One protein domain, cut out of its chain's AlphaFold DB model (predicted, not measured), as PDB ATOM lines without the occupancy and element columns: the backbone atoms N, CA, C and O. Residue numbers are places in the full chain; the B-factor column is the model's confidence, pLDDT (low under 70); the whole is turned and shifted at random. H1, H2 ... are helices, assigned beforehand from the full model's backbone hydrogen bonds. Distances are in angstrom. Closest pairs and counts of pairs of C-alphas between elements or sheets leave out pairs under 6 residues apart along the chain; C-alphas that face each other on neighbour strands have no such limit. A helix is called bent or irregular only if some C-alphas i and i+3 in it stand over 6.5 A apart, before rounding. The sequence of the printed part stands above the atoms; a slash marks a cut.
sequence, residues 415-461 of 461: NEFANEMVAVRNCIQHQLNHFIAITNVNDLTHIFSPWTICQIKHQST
ATOM      1  N   ASN A 415     121.898 135.387 110.456       84.50
ATOM      2  CA  ASN A 415     121.901 134.584 111.681       84.50
ATOM      3  C   ASN A 415     120.547 134.654 112.404       84.50
ATOM      4  O   ASN A 415     120.048 133.631 112.863       84.50
ATOM      5  N   GLU A 416     119.940 135.839 112.478       87.31
ATOM      6  CA  GLU A 416     118.604 136.045 113.046       87.31
ATOM      7  C   GLU A 416     117.548 135.252 112.263       87.31
ATOM      8  O   GLU A 416     116.858 134.416 112.844       87.31
ATOM      9  N   PHE A 417     117.529 135.376 110.932       82.56
ATOM     10  CA  PHE A 417     116.651 134.589 110.062       82.56
ATOM     11  C   PHE A 417     116.881 133.070 110.189       82.56
ATOM     12  O   PHE A 417     115.931 132.286 110.189       82.56
ATOM     13  N   ALA A 418     118.133 132.618 110.334       76.56
ATOM     14  CA  ALA A 418     118.425 131.206 110.576       76.56
ATOM     15  C   ALA A 418     117.842 130.718 111.918       76.56
ATOM     16  O   ALA A 418     117.288 129.618 111.979       76.56
ATOM     17  N   ASN A 419     117.908 131.542 112.968       87.00
ATOM     18  CA  ASN A 419     117.310 131.241 114.269       87.00
ATOM     19  C   ASN A 419     115.772 131.220 114.204       87.00
ATOM     20  O   ASN A 419     115.158 130.309 114.764       87.00
ATOM     21  N   GLU A 420     115.143 132.148 113.474       86.06
ATOM     22  CA  GLU A 420     113.696 132.127 113.212       86.06
ATOM     23  C   GLU A 420     113.271 130.846 112.481       86.06
ATOM     24  O   GLU A 420     112.322 130.178 112.892       86.06
ATOM     25  N   MET A 421     114.006 130.434 111.444       80.12
ATOM     26  CA  MET A 421     113.721 129.195 110.709       80.12
ATOM     27  C   MET A 421     113.882 127.937 111.581       80.12
ATOM     28  O   MET A 421     113.119 126.979 111.427       80.12
ATOM     29  N   VAL A 422     114.821 127.934 112.536       85.00
ATOM     30  CA  VAL A 422     114.931 126.876 113.556       85.00
ATOM     31  C   VAL A 422     113.730 126.898 114.509       85.00
ATOM     32  O   VAL A 422     113.178 125.837 114.807       85.00
ATOM     33  N   ALA A 423     113.263 128.073 114.940       84.38
ATOM     34  CA  ALA A 423     112.066 128.197 115.772       84.38
ATOM     35  C   ALA A 423     110.797 127.706 115.044       84.38
ATOM     36  O   ALA A 423     110.015 126.948 115.621       84.38
ATOM     37  N   VAL A 424     110.631 128.042 113.759       82.38
ATOM     38  CA  VAL A 424     109.535 127.540 112.908       82.38
ATOM     39  C   VAL A 424     109.597 126.017 112.772       82.38
ATOM     40  O   VAL A 424     108.580 125.350 112.966       82.38
ATOM     41  N   ARG A 425     110.781 125.439 112.515       86.25
ATOM     42  CA  ARG A 425     110.968 123.977 112.477       86.25
ATOM     43  C   ARG A 425     110.548 123.322 113.795       86.25
ATOM     44  O   ARG A 425     109.837 122.321 113.772       86.25
ATOM     45  N   ASN A 426     110.967 123.883 114.929       86.88
ATOM     46  CA  ASN A 426     110.642 123.347 116.250       86.88
ATOM     47  C   ASN A 426     109.136 123.442 116.552       86.88
ATOM     48  O   ASN A 426     108.571 122.509 117.119       86.88
ATOM     49  N   CYS A 427     108.471 124.517 116.116       84.81
ATOM     50  CA  CYS A 427     107.018 124.663 116.212       84.81
ATOM     51  C   CYS A 427     106.281 123.589 115.390       84.81
ATOM     52  O   CYS A 427     105.416 122.896 115.923       84.81
ATOM     53  N   ILE A 428     106.677 123.376 114.128       79.75
ATOM     54  CA  ILE A 428     106.102 122.327 113.266       79.75
ATOM     55  C   ILE A 428     106.316 120.936 113.876       79.75
ATOM     56  O   ILE A 428     105.381 120.141 113.925       79.75
ATOM     57  N   GLN A 429     107.514 120.648 114.396       84.25
ATOM     58  CA  GLN A 429     107.800 119.372 115.055       84.25
ATOM     59  C   GLN A 429     106.944 119.169 116.313       84.25
ATOM     60  O   GLN A 429     106.461 118.065 116.552       84.25
ATOM     61  N   HIS A 430     106.723 120.221 117.105       87.44
ATOM     62  CA  HIS A 430     105.855 120.158 118.278       87.44
ATOM     63  C   HIS A 430     104.397 119.863 117.894       87.44
ATOM     64  O   HIS A 430     103.791 118.972 118.484       87.44
ATOM     65  N   GLN A 431     103.865 120.534 116.866       82.44
ATOM     66  CA  GLN A 431     102.513 120.276 116.355       82.44
ATOM     67  C   GLN A 431     102.367 118.860 115.781       82.44
ATOM     68  O   GLN A 431     101.372 118.192 116.050       82.44
ATOM     69  N   LEU A 432     103.375 118.358 115.060       79.25
ATOM     70  CA  LEU A 432     103.386 116.983 114.552       79.25
ATOM     71  C   LEU A 432     103.390 115.954 115.693       79.25
ATOM     72  O   LEU A 432     102.622 114.996 115.661       79.25
ATOM     73  N   ASN A 433     104.209 116.169 116.726       82.69
ATOM     74  CA  ASN A 433     104.253 115.292 117.897       82.69
ATOM     75  C   ASN A 433     102.929 115.327 118.684       82.69
ATOM     76  O   ASN A 433     102.481 114.292 119.170       82.69
ATOM     77  N   HIS A 434     102.289 116.498 118.786       83.25
ATOM     78  CA  HIS A 434     100.979 116.666 119.417       83.25
ATOM     79  C   HIS A 434      99.869 115.953 118.628       83.25
ATOM     80  O   HIS A 434      99.061 115.243 119.219       83.25
ATOM     81  N   PHE A 435      99.877 116.060 117.295       77.69
ATOM     82  CA  PHE A 435      98.969 115.317 116.420       77.69
ATOM     83  C   PHE A 435      99.126 113.801 116.606       77.69
ATOM     84  O   PHE A 435      98.142 113.125 116.886       77.69
ATOM     85  N   ILE A 436     100.363 113.286 116.561       78.50
ATOM     86  CA  ILE A 436     100.669 111.859 116.782       78.50
ATOM     87  C   ILE A 436     100.204 111.382 118.169       78.50
ATOM     88  O   ILE A 436      99.761 110.245 118.301       78.50
ATOM     89  N   ALA A 437     100.294 112.230 119.199       78.94
ATOM     90  CA  ALA A 437      99.852 111.901 120.554       78.94
ATOM     91  C   ALA A 437      98.320 111.877 120.722       78.94
ATOM     92  O   ALA A 437      97.828 111.186 121.611       78.94
ATOM     93  N   ILE A 438      97.578 112.622 119.894       78.94
ATOM     94  CA  ILE A 438      96.106 112.662 119.911       78.94
ATOM     95  C   ILE A 438      95.505 111.576 119.014       78.94
ATOM     96  O   ILE A 438      94.510 110.961 119.390       78.94
ATOM     97  N   THR A 439      96.098 111.301 117.847       77.25
ATOM     98  CA  THR A 439      95.639 110.209 116.982       77.25
ATOM     99  C   THR A 439      95.924 108.866 117.639       77.25
ATOM    100  O   THR A 439      97.073 108.417 117.680       77.25
ATOM    101  N   ASN A 440      94.878 108.198 118.124       71.94
ATOM    102  CA  ASN A 440      94.996 106.848 118.651       71.94
ATOM    103  C   ASN A 440      95.556 105.929 117.550       71.94
ATOM    104  O   ASN A 440      95.049 105.888 116.429       71.94
ATOM    105  N   VAL A 441      96.630 105.196 117.858       58.69
ATOM    106  CA  VAL A 441      97.384 104.402 116.866       58.69
ATOM    107  C   VAL A 441      96.504 103.339 116.192       58.69
ATOM    108  O   VAL A 441      96.789 102.933 115.065       58.69
ATOM    109  N   ASN A 442      95.419 102.934 116.853       61.94
ATOM    110  CA  ASN A 442      94.437 101.994 116.324       61.94
ATOM    111  C   ASN A 442      93.631 102.581 115.148       61.94
ATOM    112  O   ASN A 442      93.436 101.884 114.154       61.94
ATOM    113  N   ASP A 443      93.259 103.864 115.181       62.56
ATOM    114  CA  ASP A 443      92.420 104.486 114.140       62.56
ATOM    115  C   ASP A 443      93.185 104.660 112.817       62.56
ATOM    116  O   ASP A 443      92.633 104.533 111.722       62.56
ATOM    117  N   LEU A 444      94.507 104.849 112.899       59.03
ATOM    118  CA  LEU A 444      95.385 104.945 111.730       59.03
ATOM    119  C   LEU A 444      95.481 103.633 110.929       59.03
ATOM    120  O   LEU A 444      95.870 103.672 109.760       59.03
ATOM    121  N   THR A 445      95.105 102.486 111.513       63.16
ATOM    122  CA  THR A 445      95.141 101.177 110.829       63.16
ATOM    123  C   THR A 445      94.088 101.034 109.727       63.16
ATOM    124  O   THR A 445      94.306 100.279 108.781       63.16
ATOM    125  N   HIS A 446      92.997 101.802 109.796       57.69
ATOM    126  CA  HIS A 446      91.971 101.848 108.750       57.69
ATOM    127  C   HIS A 446      92.328 102.792 107.592       57.69
ATOM    128  O   HIS A 446      91.790 102.650 106.495       57.69
ATOM    129  N   ILE A 447      93.241 103.745 107.816       63.50
ATOM    130  CA  ILE A 447      93.577 104.811 106.856       63.50
ATOM    131  C   ILE A 447      94.874 104.499 106.095       63.50
ATOM    132  O   ILE A 447      94.991 104.802 104.907       63.50
ATOM    133  N   PHE A 448      95.858 103.882 106.756       70.06
ATOM    134  CA  PHE A 448      97.187 103.655 106.190       70.06
ATOM    135  C   PHE A 448      97.565 102.177 106.159       70.06
ATOM    136  O   PHE A 448      97.386 101.439 107.125       70.06
ATOM    137  N   SER A 449      98.174 101.745 105.050       76.00
ATOM    138  CA  SER A 449      98.672 100.374 104.931       76.00
ATOM    139  C   SER A 449      99.745 100.070 105.996       76.00
ATOM    140  O   SER A 449     100.522 100.965 106.354       76.00
ATOM    141  N   PRO A 450      99.875  98.810 106.463       68.06
ATOM    142  CA  PRO A 450     100.839  98.441 107.508       68.06
ATOM    143  C   PRO A 450     102.291  98.852 107.206       68.06
ATOM    144  O   PRO A 450     103.048  99.204 108.109       68.06
ATOM    145  N   TRP A 451     102.671  98.874 105.924       60.00
ATOM    146  CA  TRP A 451     103.986  99.334 105.469       60.00
ATOM    147  C   TRP A 451     104.199 100.843 105.679       60.00
ATOM    148  O   TRP A 451     105.273 101.261 106.108       60.00
ATOM    149  N   THR A 452     103.166 101.657 105.447       64.88
ATOM    150  CA  THR A 452     103.192 103.109 105.685       64.88
ATOM    151  C   THR A 452     103.275 103.420 107.182       64.88
ATOM    152  O   THR A 452     104.065 104.266 107.591       64.88
ATOM    153  N   ILE A 453     102.546 102.675 108.020       67.56
ATOM    154  CA  ILE A 453     102.635 102.785 109.488       67.56
ATOM    155  C   ILE A 453     104.050 102.418 109.974       67.56
ATOM    156  O   ILE A 453     104.601 103.081 110.855       67.56
ATOM    157  N   CYS A 454     104.674 101.400 109.372       56.91
ATOM    158  CA  CYS A 454     106.056 101.017 109.667       56.91
ATOM    159  C   CYS A 454     107.066 102.109 109.260       56.91
ATOM    160  O   CYS A 454     107.931 102.462 110.060       56.91
ATOM    161  N   GLN A 455     106.915 102.711 108.070       62.69
ATOM    162  CA  GLN A 455     107.716 103.861 107.617       62.69
ATOM    163  C   GLN A 455     107.608 105.061 108.574       62.69
ATOM    164  O   GLN A 455     108.633 105.639 108.930       62.69
ATOM    165  N   ILE A 456     106.396 105.410 109.022       68.56
ATOM    166  CA  ILE A 456     106.166 106.527 109.956       68.56
ATOM    167  C   ILE A 456     106.857 106.258 111.299       68.56
ATOM    168  O   ILE A 456     107.601 107.111 111.780       68.56
ATOM    169  N   LYS A 457     106.700 105.052 111.868       62.81
ATOM    170  CA  LYS A 457     107.405 104.661 113.101       62.81
ATOM    171  C   LYS A 457     108.924 104.776 112.943       62.81
ATOM    172  O   LYS A 457     109.569 105.398 113.781       62.81
ATOM    173  N   HIS A 458     109.476 104.268 111.841       62.72
ATOM    174  CA  HIS A 458     110.921 104.254 111.582       62.72
ATOM    175  C   HIS A 458     111.523 105.641 111.250       62.72
ATOM    176  O   HIS A 458     112.743 105.783 111.243       62.72
ATOM    177  N   GLN A 459     110.699 106.658 110.967       56.09
ATOM    178  CA  GLN A 459     111.133 108.060 110.830       56.09
ATOM    179  C   GLN A 459     110.915 108.892 112.107       56.09
ATOM    180  O   GLN A 459     111.419 110.010 112.192       56.09
ATOM    181  N   SER A 460     110.161 108.371 113.084       42.88
ATOM    182  CA  SER A 460     109.927 109.019 114.386       42.88
ATOM    183  C   SER A 460     110.988 108.687 115.447       42.88
ATOM    184  O   SER A 460     111.080 109.392 116.452       42.88
ATOM    185  N   THR A 461     111.773 107.632 115.208       44.28
ATOM    186  CA  THR A 461     112.959 107.204 115.974       44.28
ATOM    187  C   THR A 461     114.244 107.679 115.312       44.28
ATOM    188  O   THR A 461     115.085 108.267 116.023       44.28
TER     189      THR A 461
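This is residues 415 to 461 of the 461 residues of an uncharacterized protein of Paramuricea clavata (UniProt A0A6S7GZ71). The model is an open hook: one long straight helix, H1, makes the shank, and beyond its far end the chain turns through the short helix H2 and folds back with H3, which leaves a gap between itself and H1. Residues 415 to 432 of H1 stick out as a free arm and make most of the length. The printed part has 47 residues with three named helices, in the order H1, H2, H3, and no named strand; the class is all helix. The whole is only just extended, close to loose, with a radius of gyration of the C-alphas of 14.3 A, and the C-alphas span 44 by 19 by 16 A along their three main axes.

From the first printed residue, H1 takes residues 415 to 438 and touches no helix. A tight link of 5 residues joins it to H2, residues 444 to 447, yet H1 and H2 are apart, with no C-alpha of the one within 8 A of the other. A second tight link, of 2 residues, joins H2 to H3, residues 450 to 460. H2 and H3 are close but not clearly touching: 2 pairs of C-alphas are within 8 A, the closest those of Thr 445 and Ile 453, 7.8 A apart, and the centres are 12.4 A apart. H1 and H3 are apart. In H1 and H3 every pair of O of residue i and N of residue i+4 is within hydrogen-bond range; H2, with 4 residues, is too short for such a pair, and its 1 pair of O of residue i and N of residue i+3 is within range.

H1 begins at C-alpha 415, at (121.901, 134.584, 111.681), and ends at C-alpha 438, at (96.106, 112.662, 119.911), 34.8 A from first to last C-alpha. H2, from Leu 444 to Ile 447, measures 5.2 A between its first and last C-alphas. H3 runs from Pro 450 to Ser 460, whose C-alpha is at (109.927, 109.019, 114.386), and measures 15.5 A. None of the helices is bent.

The two C-alphas farthest apart are those of Asn 415 and His 446, at 44.5 A, while those of Asn 415 and Thr 461, the chain's last residue, are 29.1 A apart. The printed part has no cut, and none of its links is long. Residues 446 to 452 and 454 to 459 also stand free. The mean pLDDT of the printed part is 72.9; it is 83 in H1 and 61 in both H2 and H3, and residues 441 to 447 and 450 to 461 are under 70.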